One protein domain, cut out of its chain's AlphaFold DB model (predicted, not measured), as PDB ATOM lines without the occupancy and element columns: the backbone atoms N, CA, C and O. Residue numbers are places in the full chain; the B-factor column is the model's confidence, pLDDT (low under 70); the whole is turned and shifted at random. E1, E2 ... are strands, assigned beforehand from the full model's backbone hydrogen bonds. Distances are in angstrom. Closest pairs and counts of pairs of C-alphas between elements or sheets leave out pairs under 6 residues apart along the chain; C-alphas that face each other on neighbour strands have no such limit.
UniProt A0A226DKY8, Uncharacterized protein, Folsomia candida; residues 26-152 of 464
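AT A GLANCE: This is residues 26 to 152 of the 464 residues of an uncharacterized protein of Folsomia candida (UniProt A0A226DKY8). Little regular structure: four small antiparallel hairpins, E1-E2, E3-E4, E5-E6 and E7-E8, follow one another along the long axis, with lone strand E9 beyond. The printed part has 127 residues, 36 in its nine strands, E1 to E9 along the chain; the class is all strand. It is loose, with radius of gyration of the C-alphas 17.8 A, spanning 61 by 36 by 22 A.

HOW THE PARTS SIT: In hairpin E1, residues 41 to 45, and E2, 52 to 56, N 42 and O 55 are within hydrogen-bond range, 2.9 A; in E3, 60 to 62, and E4, 69 to 71, N 61 and O 70, 2.9 A; in E5, 91 to 94, and E6, 102 to 105, N 92 and O 104, 2.8 A; in E7, 111 to 114, and E8, 119 to 122, N 121 and O 112, 2.8 A. Closest C-alphas between hairpins include Cys 56 and Cys 69, 5.6 A, Gly 71 and Cys 103, 6.6 A, and Cys 105 and Cys 120, 5.8 A. E9, 144 to 147, pairs with no named strand and is apart from E8.

IN THESE COORDINATES: E1, 13.0 A long, begins at C-alpha 41 (164.851, 152.914, 251.441); E9 ends at C-alpha 147 (181.194, 181.235, 275.004).

THE WHOLE: The printed part has no cut. Links E4 to E5 and E8 to E9 are long. Residues under pLDDT 70 include 28 to 40.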
ATOM      1  N   CYS A  26     158.023 144.954 253.388       63.44
ATOM      2  CA  CYS A  26     159.217 144.834 252.545       63.44
ATOM      3  C   CYS A  26     159.411 143.429 251.938       63.44
ATOM      4  O   CYS A  26     160.170 143.268 250.986       63.44
ATOM      5  N   HIS A  27     158.739 142.396 252.459       72.19
ATOM      6  CA  HIS A  27     158.723 141.071 251.840       72.19
ATOM      7  C   HIS A  27     157.427 140.314 252.188       72.19
ATOM      8  O   HIS A  27     157.032 140.303 253.355       72.19
ATOM      9  N   PRO A  28     156.788 139.594 251.242       65.31
ATOM     10  CA  PRO A  28     155.517 138.893 251.482       65.31
ATOM     11  C   PRO A  28     155.586 137.781 252.545       65.31
ATOM     12  O   PRO A  28     154.551 137.334 253.029       65.31
ATOM     13  N   LEU A  29     156.791 137.330 252.911       63.16
ATOM     14  CA  LEU A  29     157.017 136.313 253.954       63.16
ATOM     15  C   LEU A  29     157.312 136.901 255.345       63.16
ATOM     16  O   LEU A  29     157.376 136.140 256.307       63.16
ATOM     17  N   VAL A  30     157.498 138.221 255.463       67.31
ATOM     18  CA  VAL A  30     157.775 138.910 256.736       67.31
ATOM     19  C   VAL A  30     156.836 140.119 256.845       67.31
ATOM     20  O   VAL A  30     157.268 141.257 256.665       67.31
ATOM     21  N   PRO A  31     155.529 139.887 257.077       63.72
ATOM     22  CA  PRO A  31     154.507 140.929 256.983       63.72
ATOM     23  C   PRO A  31     154.660 142.038 258.029       63.72
ATOM     24  O   PRO A  31     154.138 143.121 257.816       63.72
ATOM     25  N   ASP A  32     155.399 141.795 259.115       69.19
ATOM     26  CA  ASP A  32     155.574 142.763 260.202       69.19
ATOM     27  C   ASP A  32     156.694 143.792 259.941       69.19
ATOM     28  O   ASP A  32     156.809 144.780 260.668       69.19
ATOM     29  N   LEU A  33     157.533 143.589 258.914       64.69
ATOM     30  CA  LEU A  33     158.597 144.530 258.558       64.69
ATOM     31  C   LEU A  33     158.098 145.502 257.480       64.69
ATOM     32  O   LEU A  33     158.086 145.182 256.290       64.69
ATOM     33  N   HIS A  34     157.708 146.703 257.903       67.44
ATOM     34  CA  HIS A  34     157.282 147.781 257.011       67.44
ATOM     35  C   HIS A  34     158.398 148.812 256.834       67.44
ATOM     36  O   HIS A  34     158.753 149.543 257.761       67.44
ATOM     37  N   CYS A  35     158.932 148.894 255.621       68.81
ATOM     38  CA  CYS A  35     159.827 149.960 255.198       68.81
ATOM     39  C   CYS A  35     158.951 151.176 254.861       68.81
ATOM     40  O   CYS A  35     158.032 151.056 254.052       68.81
ATOM     41  N   VAL A  36     159.193 152.355 255.444       65.88
ATOM     42  CA  VAL A  36     158.458 153.566 255.034       65.88
ATOM     43  C   VAL A  36     158.915 153.937 253.621       65.88
ATOM     44  O   VAL A  36     159.979 154.527 253.437       65.88
ATOM     45  N   THR A  37     158.140 153.551 252.608       54.69
ATOM     46  CA  THR A  37     158.451 153.702 251.179       54.69
ATOM     47  C   THR A  37     158.275 155.150 250.707       54.69
ATOM     48  O   THR A  37     157.440 155.486 249.876       54.69
ATOM     49  N   GLY A  38     159.097 156.046 251.250       56.25
ATOM     50  CA  GLY A  38     159.341 157.385 250.723       56.25
ATOM     51  C   GLY A  38     160.674 157.430 249.978       56.25
ATOM     52  O   GLY A  38     161.620 158.012 250.486       56.25
ATOM     53  N   GLY A  39     160.774 156.767 248.821       58.72
ATOM     54  CA  GLY A  39     161.836 156.943 247.809       58.72
ATOM     55  C   GLY A  39     163.271 156.478 248.124       58.72
ATOM     56  O   GLY A  39     163.980 156.101 247.197       58.72
ATOM     57  N   ASN A  40     163.701 156.453 249.390       68.31
ATOM     58  CA  ASN A  40     165.130 156.366 249.741       68.31
ATOM     59  C   ASN A  40     165.534 155.136 250.572       68.31
ATOM     60  O   ASN A  40     166.695 155.018 250.966       68.31
ATOM     61  N   MET A  41     164.595 154.220 250.826       72.25
ATOM     62  CA  MET A  41     164.851 152.914 251.441       72.25
ATOM     63  C   MET A  41     164.561 151.795 250.450       72.25
ATOM     64  O   MET A  41     163.517 151.803 249.799       72.25
ATOM     65  N   HIS A  42     165.446 150.808 250.397       80.38
ATOM     66  CA  HIS A  42     165.184 149.514 249.777       80.38
ATOM     67  C   HIS A  42     165.397 148.420 250.823       80.38
ATOM     68  O   HIS A  42     166.180 148.578 251.757       80.38
ATOM     69  N   CYS A  43     164.691 147.302 250.713       81.00
ATOM     70  CA  CYS A  43     164.980 146.156 251.568       81.00
ATOM     71  C   CYS A  43     166.064 145.291 250.939       81.00
ATOM     72  O   CYS A  43     165.962 144.869 249.787       81.00
ATOM     73  N   ALA A  44     167.084 145.015 251.738       81.94
ATOM     74  CA  ALA A  44     168.185 144.145 251.387       81.94
ATOM     75  C   ALA A  44     168.116 142.863 252.222       81.94
ATOM     76  O   ALA A  44     167.730 142.876 253.398       81.94
ATOM     77  N   LEU A  45     168.494 141.748 251.600       82.25
ATOM     78  CA  LEU A  45     168.695 140.476 252.284       82.25
ATOM     79  C   LEU A  45     169.999 140.561 253.090       82.25
ATOM     80  O   LEU A  45     171.039 140.932 252.542       82.25
ATOM     81  N   GLN A  46     169.965 140.229 254.378       80.94
ATOM     82  CA  GLN A  46     171.183 140.147 255.179       80.94
ATOM     83  C   GLN A  46     172.055 138.962 254.735       80.94
ATOM     84  O   GLN A  46     171.597 138.017 254.093       80.94
ATOM     85  N   GLN A  47     173.335 138.995 255.121       82.69
ATOM     86  CA  GLN A  47     174.316 137.950 254.793       82.69
ATOM     87  C   GLN A  47     173.963 136.561 255.351       82.69
ATOM     88  O   GLN A  47     174.526 135.569 254.897       82.69
ATOM     89  N   ASP A  48     173.039 136.475 256.311       82.94
ATOM     90  CA  ASP A  48     172.538 135.205 256.840       82.94
ATOM     91  C   ASP A  48     171.597 134.469 255.866       82.94
ATOM     92  O   ASP A  48     171.327 133.287 256.065       82.94
ATOM     93  N   GLY A  49     171.123 135.138 254.807       81.38
ATOM     94  CA  GLY A  49     170.241 134.580 253.783       81.38
ATOM     95  C   GLY A  49     168.782 134.393 254.211       81.38
ATOM     96  O   GLY A  49     167.980 133.922 253.404       81.38
ATOM     97  N   PHE A  50     168.419 134.756 255.445       81.62
ATOM     98  CA  PHE A  50     167.085 134.507 256.007       81.62
ATOM     99  C   PHE A  50     166.440 135.738 256.648       81.62
ATOM    100  O   PHE A  50     165.236 135.704 256.913       81.62
ATOM    101  N   SER A  51     167.185 136.821 256.877       80.69
ATOM    102  CA  SER A  51     166.635 138.069 257.404       80.69
ATOM    103  C   SER A  51     166.692 139.207 256.383       80.69
ATOM    104  O   SER A  51     167.573 139.279 255.528       80.69
ATOM    105  N   TYR A  52     165.708 140.104 256.457       77.56
ATOM    106  CA  TYR A  52     165.636 141.320 255.646       77.56
ATOM    107  C   TYR A  52     165.873 142.529 256.548       77.56
ATOM    108  O   TYR A  52     165.409 142.554 257.690       77.56
ATOM    109  N   ARG A  53     166.580 143.542 256.043       83.38
ATOM    110  CA  ARG A  53     166.702 144.849 256.703       83.38
ATOM    111  C   ARG A  53     166.413 145.977 255.723       83.38
ATOM    112  O   ARG A  53     166.671 145.848 254.527       83.38
ATOM    113  N   CYS A  54     165.892 147.082 256.242       78.62
ATOM    114  CA  CYS A  54     165.793 148.328 255.495       78.62
ATOM    115  C   CYS A  54     167.209 148.894 255.331       78.62
ATOM    116  O   CYS A  54     167.885 149.150 256.328       78.62
ATOM    117  N   GLU A  55     167.657 149.083 254.097       83.38
ATOM    118  CA  GLU A  55     168.890 149.792 253.777       83.38
ATOM    119  C   GLU A  55     168.567 151.105 253.075       83.38
ATOM    120  O   GLU A  55     167.599 151.224 252.318       83.38
ATOM    121  N   CYS A  56     169.386 152.113 253.348       82.19
ATOM    122  CA  CYS A  56     169.305 153.381 252.655       82.19
ATOM    123  C   CYS A  56     169.945 153.270 251.270       82.19
ATOM    124  O   CYS A  56     170.935 152.561 251.086       82.19
ATOM    125  N   ASN A  57     169.396 153.987 250.291       79.62
ATOM    126  CA  ASN A  57     170.048 154.144 248.995       79.62
ATOM    127  C   ASN A  57     171.411 154.842 249.143       79.62
ATOM    128  O   ASN A  57     171.674 155.537 250.124       79.62
ATOM    129  N   TYR A  58     172.274 154.683 248.138       72.12
ATOM    130  CA  TYR A  58     173.557 155.385 248.064       72.12
ATOM    131  C   TYR A  58     173.352 156.904 248.290       72.12
ATOM    132  O   TYR A  58     172.393 157.475 247.766       72.12
ATOM    133  N   HIS A  59     174.203 157.534 249.112       77.25
ATOM    134  CA  HIS A  59     174.077 158.919 249.634       77.25
ATOM    135  C   HIS A  59     172.985 159.188 250.683       77.25
ATOM    136  O   HIS A  59     172.650 160.343 250.948       77.25
ATOM    137  N   HIS A  60     172.434 158.146 251.301       80.19
ATOM    138  CA  HIS A  60     171.507 158.299 252.413       80.19
ATOM    139  C   HIS A  60     171.998 157.536 253.642       80.19
ATOM    140  O   HIS A  60     172.475 156.409 253.541       80.19
ATOM    141  N   ASN A  61     171.834 158.147 254.811       80.00
ATOM    142  CA  ASN A  61     172.157 157.551 256.100       80.00
ATOM    143  C   ASN A  61     170.864 157.220 256.851       80.00
ATOM    144  O   ASN A  61     169.864 157.940 256.760       80.00
ATOM    145  N   SER A  62     170.865 156.116 257.597       79.50
ATOM    146  CA  SER A  62     169.753 155.778 258.483       79.50
ATOM    147  C   SER A  62     169.836 156.626 259.749       79.50
ATOM    148  O   SER A  62     170.915 156.988 260.224       79.50
ATOM    149  N   ASN A  63     168.689 156.995 260.313       73.81
ATOM    150  CA  ASN A  63     168.678 157.570 261.655       73.81
ATOM    151  C   ASN A  63     169.113 156.524 262.711       73.81
ATOM    152  O   ASN A  63     169.149 155.325 262.449       73.81
ATOM    153  N   LEU A  64     169.376 156.975 263.945       67.25
ATOM    154  CA  LEU A  64     169.754 156.107 265.078       67.25
ATOM    155  C   LEU A  64     168.753 154.970 265.358       67.25
ATOM    156  O   LEU A  64     169.132 153.950 265.925       67.25
ATOM    157  N   ALA A  65     167.486 155.145 264.976       72.31
ATOM    158  CA  ALA A  65     166.434 154.145 265.149       72.31
ATOM    159  C   ALA A  65     166.267 153.203 263.938       72.31
ATOM    160  O   ALA A  65     165.461 152.280 264.007       72.31
ATOM    161  N   GLY A  66     166.974 153.438 262.826       71.12
ATOM    162  CA  GLY A  66     166.806 152.710 261.564       71.12
ATOM    163  C   GLY A  66     165.437 152.881 260.888       71.12
ATOM    164  O   GLY A  66     165.098 152.103 260.004       71.12
ATOM    165  N   THR A  67     164.626 153.856 261.306       68.56
ATOM    166  CA  THR A  67     163.221 154.002 260.889       68.56
ATOM    167  C   THR A  67     163.017 154.863 259.646       68.56
ATOM    168  O   THR A  67     161.971 154.755 259.007       68.56
ATOM    169  N   TYR A  68     163.982 155.709 259.283       74.62
ATOM    170  CA  TYR A  68     163.961 156.464 258.029       74.62
ATOM    171  C   TYR A  68     165.378 156.809 257.558       74.62
ATOM    172  O   TYR A  68     166.310 156.912 258.362       74.62
ATOM    173  N   CYS A  69     165.513 157.012 256.248       80.38
ATOM    174  CA  CYS A  69     166.745 157.451 255.604       80.38
ATOM    175  C   CYS A  69     166.690 158.944 255.309       80.38
ATOM    176  O   CYS A  69     165.661 159.455 254.874       80.38
ATOM    177  N   HIS A  70     167.805 159.623 255.533       83.88
ATOM    178  CA  HIS A  70     167.994 161.032 255.214       83.88
ATOM    179  C   HIS A  70     169.177 161.176 254.258       83.88
ATOM    180  O   HIS A  70     170.148 160.429 254.360       83.88
ATOM    181  N   GLY A  71     169.106 162.137 253.347       83.44
ATOM    182  CA  GLY A  71     170.204 162.514 252.471       83.44
ATOM    183  C   GLY A  71     171.383 163.052 253.279       83.44
ATOM    184  O   GLY A  71     171.204 163.793 254.256       83.44
ATOM    185  N   THR A  72     172.586 162.645 252.885       88.25
ATOM    186  CA  THR A  72     173.846 163.197 253.397       88.25
ATOM    187  C   THR A  72     174.098 164.589 252.820       88.25
ATOM    188  O   THR A  72     173.418 165.024 251.889       88.25
ATOM    189  N   TYR A  73     175.094 165.305 253.339       89.19
ATOM    190  CA  TYR A  73     175.523 166.565 252.729       89.19
ATOM    191  C   TYR A  73     175.869 166.361 251.244       89.19
ATOM    192  O   TYR A  73     176.521 165.379 250.889       89.19
ATOM    193  N   GLY A  74     175.381 167.249 250.374       88.31
ATOM    194  CA  GLY A  74     175.542 167.138 248.921       88.31
ATOM    195  C   GLY A  74     174.606 166.135 248.228       88.31
ATOM    196  O   GLY A  74     174.618 166.055 247.002       88.31
ATOM    197  N   ALA A  75     173.779 165.382 248.962       87.81
ATOM    198  CA  ALA A  75     172.798 164.481 248.358       87.81
ATOM    199  C   ALA A  75     171.644 165.261 247.711       87.81
ATOM    200  O   ALA A  75     171.230 166.305 248.220       87.81
ATOM    201  N   GLY A  76     171.100 164.728 246.615       84.06
ATOM    202  CA  GLY A  76     169.917 165.290 245.969       84.06
ATOM    203  C   GLY A  76     168.672 165.213 246.866       84.06
ATOM    204  O   GLY A  76     168.478 164.224 247.568       84.06
ATOM    205  N   CYS A  77     167.813 166.227 246.830       87.44
ATOM    206  CA  CYS A  77     166.552 166.302 247.575       87.44
ATOM    207  C   CYS A  77     165.449 166.942 246.719       87.44
ATOM    208  O   CYS A  77     165.738 167.695 245.788       87.44
ATOM    209  N   VAL A  78     164.178 166.634 247.005       80.44
ATOM    210  CA  VAL A  78     163.030 167.127 246.223       80.44
ATOM    211  C   VAL A  78     162.157 168.105 247.011       80.44
ATOM    212  O   VAL A  78     162.005 168.034 248.228       80.44
ATOM    213  N   GLU A  79     161.567 169.033 246.260       61.72
ATOM    214  CA  GLU A  79     161.119 170.387 246.626       61.72
ATOM    215  C   GLU A  79     160.073 170.521 247.761       61.72
ATOM    216  O   GLU A  79     159.724 171.633 248.142       61.72
ATOM    217  N   PHE A  80     159.591 169.433 248.376       56.34
ATOM    218  CA  PHE A  80     158.462 169.496 249.325       56.34
ATOM    219  C   PHE A  80     158.594 168.656 250.597       56.34
ATOM    220  O   PHE A  80     157.659 168.620 251.401       56.34
ATOM    221  N   LYS A  81     159.737 168.007 250.845       60.47
ATOM    222  CA  LYS A  81     159.950 167.258 252.090       60.47
ATOM    223  C   LYS A  81     161.207 167.745 252.796       60.47
ATOM    224  O   LYS A  81     162.309 167.293 252.530       60.47
ATOM    225  N   ALA A  82     161.024 168.600 253.806       56.75
ATOM    226  CA  ALA A  82     162.078 168.939 254.774       56.75
ATOM    227  C   ALA A  82     162.690 167.695 255.465       56.75
ATOM    228  O   ALA A  82     163.750 167.786 256.075       56.75
ATOM    229  N   LEU A  83     162.019 166.543 255.356       64.00
ATOM    230  CA  LEU A  83     162.448 165.229 255.832       64.00
ATOM    231  C   LEU A  83     163.523 164.563 254.956       64.00
ATOM    232  O   LEU A  83     164.118 163.589 255.408       64.00
ATOM    233  N   ASP A  84     163.786 165.065 253.745       77.75
ATOM    234  CA  ASP A  84     164.752 164.441 252.831       77.75
ATOM    235  C   ASP A  84     166.202 164.682 253.261       77.75
ATOM    236  O   ASP A  84     167.068 163.888 252.923       77.75
ATOM    237  N   CYS A  85     166.481 165.727 254.045       86.38
ATOM    238  CA  CYS A  85     167.814 166.007 254.581       86.38
ATOM    239  C   CYS A  85     167.856 165.773 256.094       86.38
ATOM    240  O   CYS A  85     166.835 165.837 256.783       86.38
ATOM    241  N   ASN A  86     169.047 165.539 256.653       84.75
ATOM    242  CA  ASN A  86     169.167 165.306 258.090       84.75
ATOM    243  C   ASN A  86     168.952 166.586 258.921       84.75
ATOM    244  O   ASN A  86     169.897 167.310 259.250       84.75
ATOM    245  N   ALA A  87     167.708 166.830 259.335       82.12
ATOM    246  CA  ALA A  87     167.353 167.955 260.198       82.12
ATOM    247  C   ALA A  87     168.019 167.885 261.590       82.12
ATOM    248  O   ALA A  87     168.324 168.928 262.175       82.12
ATOM    249  N   HIS A  88     168.307 166.684 262.111       80.94
ATOM    250  CA  HIS A  88     169.031 166.509 263.379       80.94
ATOM    251  C   HIS A  88     170.484 166.989 263.284       80.94
ATOM    252  O   HIS A  88     171.019 167.529 264.248       80.94
ATOM    253  N   ARG A  89     171.082 166.876 262.097       83.12
ATOM    254  CA  ARG A  89     172.397 167.423 261.736       83.12
ATOM    255  C   ARG A  89     172.299 168.828 261.122       83.12
ATOM    256  O   ARG A  89     173.250 169.303 260.508       83.12
ATOM    257  N   ARG A  90     171.148 169.502 261.290       87.81
ATOM    258  CA  ARG A  90     170.850 170.870 260.822       87.81
ATOM    259  C   ARG A  90     171.008 171.066 259.312       87.81
ATOM    260  O   ARG A  90     171.305 172.180 258.872       87.81
ATOM    261  N   MET A  91     170.780 170.017 258.527       89.56
ATOM    262  CA  MET A  91     170.745 170.099 257.071       89.56
ATOM    263  C   MET A  91     169.342 170.461 256.572       89.56
ATOM    264  O   MET A  91     168.336 170.185 257.227       89.56
ATOM    265  N   SER A  92     169.262 171.105 255.416       90.31
ATOM    266  CA  SER A  92     168.018 171.473 254.744       90.31
ATOM    267  C   SER A  92     168.207 171.398 253.234       90.31
ATOM    268  O   SER A  92     169.310 171.606 252.729       90.31
ATOM    269  N   CYS A  93     167.123 171.098 252.525       89.69
ATOM    270  CA  CYS A  93     167.119 171.088 251.070       89.69
ATOM    271  C   CYS A  93     167.147 172.533 250.559       89.69
ATOM    272  O   CYS A  93     166.227 173.298 250.852       89.69
ATOM    273  N   PHE A  94     168.203 172.923 249.843       87.31
ATOM    274  CA  PHE A  94     168.284 174.246 249.221       87.31
ATOM    275  C   PHE A  94     167.637 174.227 247.833       87.31
ATOM    276  O   PHE A  94     167.791 173.275 247.072       87.31
ATOM    277  N   LEU A  95     166.898 175.293 247.519       80.31
ATOM    278  CA  LEU A  95     166.151 175.462 246.263       80.31
ATOM    279  C   LEU A  95     166.579 176.715 245.488       80.31
ATOM    280  O   LEU A  95     165.910 177.139 244.549       80.31
ATOM    281  N   GLU A  96     167.686 177.342 245.887       78.31
ATOM    282  CA  GLU A  96     168.221 178.491 245.160       78.31
ATOM    283  C   GLU A  96     168.735 178.067 243.773       78.31
ATOM    284  O   GLU A  96     169.209 176.941 243.616       78.31
ATOM    285  N   PRO A  97     168.684 178.953 242.759       66.50
ATOM    286  CA  PRO A  97     168.919 178.608 241.351       66.50
ATOM    287  C   PRO A  97     170.305 178.020 241.041       66.50
ATOM    288  O   PRO A  97     170.496 177.459 239.967       66.50
ATOM    289  N   VAL A  98     171.262 178.130 241.966       66.50
ATOM    290  CA  VAL A  98     172.613 177.555 241.847       66.50
ATOM    291  C   VAL A  98     172.696 176.138 242.443       66.50
ATOM    292  O   VAL A  98     173.561 175.359 242.058       66.50
ATOM    293  N   PHE A  99     171.781 175.772 243.346       65.56
ATOM    294  CA  PHE A  99     171.864 174.583 244.206       65.56
ATOM    295  C   PHE A  99     170.542 173.805 244.279       65.56
ATOM    296  O   PHE A  99     170.186 173.288 245.337       65.56
ATOM    297  N   ILE A 100     169.785 173.759 243.178       79.44
ATOM    298  CA  ILE A 100     168.428 173.201 243.170       79.44
ATOM    299  C   ILE A 100     168.451 171.736 243.614       79.44
ATOM    300  O   ILE A 100     169.015 170.874 242.939       79.44
ATOM    301  N   GLY A 101     167.786 171.465 244.738       84.69
ATOM    302  CA  GLY A 101     167.508 170.115 245.200       84.69
ATOM    303  C   GLY A 101     168.742 169.410 245.739       84.69
ATOM    304  O   GLY A 101     168.994 168.273 245.366       84.69
ATOM    305  N   THR A 102     169.534 170.068 246.589       88.88
ATOM    306  CA  THR A 102     170.667 169.432 247.285       88.88
ATOM    307  C   THR A 102     170.655 169.732 248.790       88.88
ATOM    308  O   THR A 102     170.288 170.830 249.218       88.88
ATOM    309  N   CYS A 103     171.045 168.753 249.611       92.00
ATOM    310  CA  CYS A 103     171.139 168.884 251.062       92.00
ATOM    311  C   CYS A 103     172.385 169.681 251.477       92.00
ATOM    312  O   CYS A 103     173.514 169.218 251.321       92.00
ATOM    313  N   TYR A 104     172.169 170.849 252.086       92.44
ATOM    314  CA  TYR A 104     173.213 171.708 252.654       92.44
ATOM    315  C   TYR A 104     172.922 172.028 254.116       92.44
ATOM    316  O   TYR A 104     171.851 171.717 254.633       92.44
ATOM    317  N   CYS A 105     173.850 172.690 254.805       93.88
ATOM    318  CA  CYS A 105     173.536 173.251 256.112       93.88
ATOM    319  C   CYS A 105     172.414 174.286 255.998       93.88
ATOM    320  O   CYS A 105     172.460 175.158 255.138       93.88
ATOM    321  N   SER A 106     171.445 174.217 256.911       90.94
ATOM    322  CA  SER A 106     170.240 175.066 256.958       90.94
ATOM    323  C   SER A 106     170.508 176.568 256.835       90.94
ATOM    324  O   SER A 106     169.660 177.308 256.345       90.94
ATOM    325  N   ASN A 107     171.690 177.028 257.247       91.12
ATOM    326  CA  ASN A 107     172.156 178.381 256.987       91.12
ATOM    327  C   ASN A 107     173.665 178.379 256.665       91.12
ATOM    328  O   ASN A 107     174.477 178.497 257.588       91.12
ATOM    329  N   PRO A 108     174.070 178.288 255.385       89.06
ATOM    330  CA  PRO A 108     175.473 178.127 254.986       89.06
ATOM    331  C   PRO A 108     176.350 179.342 255.334       89.06
ATOM    332  O   PRO A 108     177.570 179.216 255.457       89.06
ATOM    333  N   SER A 109     175.740 180.512 255.566       89.19
ATOM    334  CA  SER A 109     176.442 181.729 256.006       89.19
ATOM    335  C   SER A 109     176.850 181.708 257.487       89.19
ATOM    336  O   SER A 109     177.713 182.478 257.922       89.19
ATOM    337  N   THR A 110     176.225 180.831 258.277       91.75
ATOM    338  CA  THR A 110     176.468 180.704 259.724       91.75
ATOM    339  C   THR A 110     176.953 179.321 260.134       91.75
ATOM    340  O   THR A 110     177.597 179.186 261.171       91.75
ATOM    341  N   LEU A 111     176.677 178.314 259.309       93.88
ATOM    342  CA  LEU A 111     176.999 176.919 259.541       93.88
ATOM    343  C   LEU A 111     178.014 176.419 258.515       93.88
ATOM    344  O   LEU A 111     178.074 176.911 257.386       93.88
ATOM    345  N   MET A 112     178.789 175.420 258.911       93.31
ATOM    346  CA  MET A 112     179.729 174.694 258.067       93.31
ATOM    347  C   MET A 112     179.536 173.195 258.293       93.31
ATOM    348  O   MET A 112     179.392 172.765 259.436       93.31
ATOM    349  N   TYR A 113     179.515 172.403 257.224       93.69
ATOM    350  CA  TYR A 113     179.438 170.950 257.340       93.69
ATOM    351  C   TYR A 113     180.805 170.371 257.701       93.69
ATOM    352  O   TYR A 113     181.827 170.789 257.156       93.69
ATOM    353  N   ARG A 114     180.811 169.411 258.622       90.19
ATOM    354  CA  ARG A 114     181.991 168.644 259.006       90.19
ATOM    355  C   ARG A 114     181.760 167.170 258.751       90.19
ATOM    356  O   ARG A 114     180.794 166.605 259.256       90.19
ATOM    357  N   GLU A 115     182.670 166.570 257.998       85.31
ATOM    358  CA  GLU A 115     182.586 165.173 257.585       85.31
ATOM    359  C   GLU A 115     182.919 164.202 258.727       85.31
ATOM    360  O   GLU A 115     182.234 163.197 258.884       85.31
ATOM    361  N   ASP A 116     183.885 164.532 259.592       79.31
ATOM    362  CA  ASP A 116     184.328 163.676 260.708       79.31
ATOM    363  C   ASP A 116     183.219 163.388 261.731       79.31
ATOM    364  O   ASP A 116     183.173 162.314 262.327       79.31
ATOM    365  N   ILE A 117     182.305 164.341 261.911       84.75
ATOM    366  CA  ILE A 117     181.119 164.195 262.761       84.75
ATOM    367  C   ILE A 117     179.823 164.112 261.953       84.75
ATOM    368  O   ILE A 117     178.750 164.046 262.557       84.75
ATOM    369  N   ASP A 118     179.908 164.121 260.615       85.56
ATOM    370  CA  ASP A 118     178.790 164.172 259.663       85.56
ATOM    371  C   ASP A 118     177.758 165.241 260.080       85.56
ATOM    372  O   ASP A 118     176.586 164.961 260.215       85.56
ATOM    373  N   SER A 119     178.132 166.464 260.453       90.75
ATOM    374  CA  SER A 119     177.153 167.423 261.008       90.75
ATOM    375  C   SER A 119     177.484 168.872 260.699       90.75
ATOM    376  O   SER A 119     178.648 169.237 260.538       90.75
ATOM    377  N   CYS A 120     176.455 169.719 260.639       93.75
ATOM    378  CA  CYS A 120     176.628 171.158 260.503       93.75
ATOM    379  C   CYS A 120     176.938 171.803 261.859       93.75
ATOM    380  O   CYS A 120     176.155 171.701 262.806       93.75
ATOM    381  N   VAL A 121     178.064 172.511 261.930       94.19
ATOM    382  CA  VAL A 121     178.552 173.237 263.111       94.19
ATOM    383  C   VAL A 121     178.514 174.746 262.889       94.19
ATOM    384  O   VAL A 121     178.581 175.212 261.754       94.19
ATOM    385  N   ALA A 122     178.407 175.524 263.963       95.25
ATOM    386  CA  ALA A 122     178.435 176.982 263.919       95.25
ATOM    387  C   ALA A 122     179.847 177.518 263.652       95.25
ATOM    388  O   ALA A 122     180.799 177.161 264.349       95.25
ATOM    389  N   ARG A 123     179.962 178.421 262.672       95.69
ATOM    390  CA  ARG A 123     181.189 179.178 262.385       95.69
ATOM    391  C   ARG A 123     181.557 180.082 263.570       95.69
ATOM    392  O   ARG A 123     180.694 180.505 264.341       95.69
ATOM    393  N   ALA A 124     182.832 180.427 263.692       95.00
ATOM    394  CA  ALA A 124     183.324 181.386 264.671       95.00
ATOM    395  C   ALA A 124     182.561 182.723 264.585       95.00
ATOM    396  O   ALA A 124     182.224 183.211 263.507       95.00
ATOM    397  N   GLY A 125     182.241 183.297 265.743       92.88
ATOM    398  CA  GLY A 125     181.421 184.498 265.898       92.88
ATOM    399  C   GLY A 125     179.917 184.281 265.710       92.88
ATOM    400  O   GLY A 125     179.146 185.222 265.911       92.88
ATOM    401  N   ARG A 126     179.464 183.078 265.335       94.38
ATOM    402  CA  ARG A 126     178.038 182.764 265.170       94.38
ATOM    403  C   ARG A 126     177.440 182.192 266.439       94.38
ATOM    404  O   ARG A 126     178.147 181.655 267.286       94.38
ATOM    405  N   SER A 127     176.124 182.330 266.553       91.00
ATOM    406  CA  SER A 127     175.368 181.804 267.681       91.00
ATOM    407  C   SER A 127     175.540 180.294 267.783       91.00
ATOM    408  O   SER A 127     175.361 179.590 266.789       91.00
ATOM    409  N   CYS A 128     175.818 179.810 268.980       91.56
ATOM    410  CA  CYS A 128     175.828 178.397 269.328       91.56
ATOM    411  C   CYS A 128     174.762 178.130 270.384       91.56
ATOM    412  O   CYS A 128     174.099 179.050 270.857       91.56
ATOM    413  N   HIS A 129     174.532 176.864 270.723       85.38
ATOM    414  CA  HIS A 129     173.647 176.554 271.839       85.38
ATOM    415  C   HIS A 129     174.071 175.251 272.504       85.38
ATOM    416  O   HIS A 129     173.837 174.171 271.963       85.38
ATOM    417  N   MET A 130     174.645 175.354 273.702       67.75
ATOM    418  CA  MET A 130     174.895 174.207 274.574       67.75
ATOM    419  C   MET A 130     173.656 173.917 275.428       67.75
ATOM    420  O   MET A 130     173.671 174.083 276.643       67.75
ATOM    421  N   ASN A 131     172.527 173.538 274.820       69.12
ATOM    422  CA  ASN A 131     171.410 173.079 275.643       69.12
ATOM    423  C   ASN A 131     171.590 171.596 275.978       69.12
ATOM    424  O   ASN A 131     171.337 170.740 275.138       69.12
ATOM    425  N   ALA A 132     171.975 171.285 277.216       55.91
ATOM    426  CA  ALA A 132     172.112 169.904 277.690       55.91
ATOM    427  C   ALA A 132     170.789 169.105 277.654       55.91
ATOM    428  O   ALA A 132     170.811 167.881 277.753       55.91
ATOM    429  N   THR A 133     169.635 169.778 277.523       57.56
ATOM    430  CA  THR A 133     168.313 169.125 277.522       57.56
ATOM    431  C   THR A 133     167.710 168.902 276.140       57.56
ATOM    432  O   THR A 133     166.794 168.090 276.019       57.56
ATOM    433  N   THR A 134     168.217 169.557 275.087       56.88
ATOM    434  CA  THR A 134     167.802 169.234 273.718       56.88
ATOM    435  C   THR A 134     168.944 168.507 273.011       56.88
ATOM    436  O   THR A 134     170.052 169.033 272.940       56.88
ATOM    437  N   PRO A 135     168.716 167.313 272.438       60.06
ATOM    438  CA  PRO A 135     169.755 166.549 271.737       60.06
ATOM    439  C   PRO A 135     170.256 167.216 270.435       60.06
ATOM    440  O   PRO A 135     170.924 166.575 269.633       60.06
ATOM    441  N   PHE A 136     169.944 168.499 270.210       69.06
ATOM    442  CA  PHE A 136     170.203 169.257 268.979       69.06
ATOM    443  C   PHE A 136     170.998 170.542 269.231       69.06
ATOM    444  O   PHE A 136     170.834 171.526 268.492       69.06
ATOM    445  N   GLY A 137     171.815 170.551 270.291       78.62
ATOM    446  CA  GLY A 137     172.770 171.622 270.554       78.62
ATOM    447  C   GLY A 137     173.655 171.875 269.334       78.62
ATOM    448  O   GLY A 137     174.086 170.940 268.658       78.62
ATOM    449  N   LEU A 138     173.868 173.148 269.009       87.75
ATOM    450  CA  LEU A 138     174.687 173.537 267.869       87.75
ATOM    451  C   LEU A 138     176.139 173.636 268.331       87.75
ATOM    452  O   LEU A 138     176.504 174.596 269.014       87.75
ATOM    453  N   SER A 139     176.936 172.627 267.981       91.81
ATOM    454  CA  SER A 139     178.374 172.604 268.250       91.81
ATOM    455  C   SER A 139     179.096 173.658 267.420       91.81
ATOM    456  O   SER A 139     178.694 173.961 266.296       91.81
ATOM    457  N   CYS A 140     180.176 174.200 267.968       94.50
ATOM    458  CA  CYS A 140     181.039 175.128 267.257       94.50
ATOM    459  C   CYS A 140     182.064 174.406 266.370       94.50
ATOM    460  O   CYS A 140     182.297 173.205 266.522       94.50
ATOM    461  N   VAL A 141     182.676 175.142 265.436       93.75
ATOM    462  CA  VAL A 141     183.839 174.673 264.662       93.75
ATOM    463  C   VAL A 141     184.990 174.209 265.580       93.75
ATOM    464  O   VAL A 141     185.076 174.650 266.729       93.75
ATOM    465  N   PRO A 142     185.898 173.335 265.112       90.25
ATOM    466  CA  PRO A 142     187.095 172.948 265.854       90.25
ATOM    467  C   PRO A 142     187.875 174.145 266.385       90.25
ATOM    468  O   PRO A 142     187.840 175.227 265.800       90.25
ATOM    469  N   ASN A 143     188.586 173.934 267.493       88.81
ATOM    470  CA  ASN A 143     189.387 174.963 268.164       88.81
ATOM    471  C   ASN A 143     188.584 176.195 268.599       88.81
ATOM    472  O   ASN A 143     189.133 177.285 268.755       88.81
ATOM    473  N   SER A 144     187.285 176.022 268.821       93.31
ATOM    474  CA  SER A 144     186.417 177.051 269.369       93.31
ATOM    475  C   SER A 144     185.534 176.479 270.461       93.31
ATOM    476  O   SER A 144     185.206 175.292 270.457       93.31
ATOM    477  N   ASP A 145     185.170 177.336 271.402       93.62
ATOM    478  CA  ASP A 145     184.247 177.017 272.475       93.62
ATOM    479  C   ASP A 145     183.008 177.908 272.334       93.62
ATOM    480  O   ASP A 145     183.088 179.053 271.878       93.62
ATOM    481  N   CYS A 146     181.843 177.369 272.690       92.81
ATOM    482  CA  CYS A 146     180.634 178.177 272.788       92.81
ATOM    483  C   CYS A 146     180.752 179.020 274.059       92.81
ATOM    484  O   CYS A 146     180.719 178.479 275.164       92.81
ATOM    485  N   ASP A 147     180.982 180.320 273.892       91.06
ATOM    486  CA  ASP A 147     181.194 181.235 275.004       91.06
ATOM    487  C   ASP A 147     179.855 181.805 275.483       91.06
ATOM    488  O   ASP A 147     179.241 182.658 274.834       91.06
ATOM    489  N   ASP A 148     179.423 181.335 276.651       81.44
ATOM    490  CA  ASP A 148     178.238 181.831 277.352       81.44
ATOM    491  C   ASP A 148     178.526 183.126 278.147       81.44
ATOM    492  O   ASP A 148     177.613 183.746 278.696       81.44
ATOM    493  N   ALA A 149     179.790 183.567 278.237       65.94
ATOM    494  CA  ALA A 149     180.237 184.549 279.228       65.94
ATOM    495  C   ALA A 149     179.951 186.026 278.890       65.94
ATOM    496  O   ALA A 149     180.369 186.914 279.634       65.94
ATOM    497  N   ALA A 150     179.250 186.341 277.799       56.03
ATOM    498  CA  ALA A 150     179.200 187.714 277.290       56.03
ATOM    499  C   ALA A 150     177.994 188.564 277.731       56.03
ATOM    500  O   ALA A 150     177.880 189.690 277.256       56.03
ATOM    501  N   GLY A 151     177.071 188.083 278.576       64.50
ATOM    502  CA  GLY A 151     175.884 188.868 278.986       64.50
ATOM    503  C   GLY A 151     174.981 189.330 277.824       64.50
ATOM    504  O   GLY A 151     174.002 190.042 278.035       64.50
ATOM    505  N   THR A 152     175.309 188.928 276.598       60.88
ATOM    506  CA  THR A 152     174.500 189.020 275.397       60.88
ATOM    507  C   THR A 152     173.549 187.834 275.407       60.88
ATOM    508  O   THR A 152     173.968 186.718 275.697       60.88
TER     509      THR A 152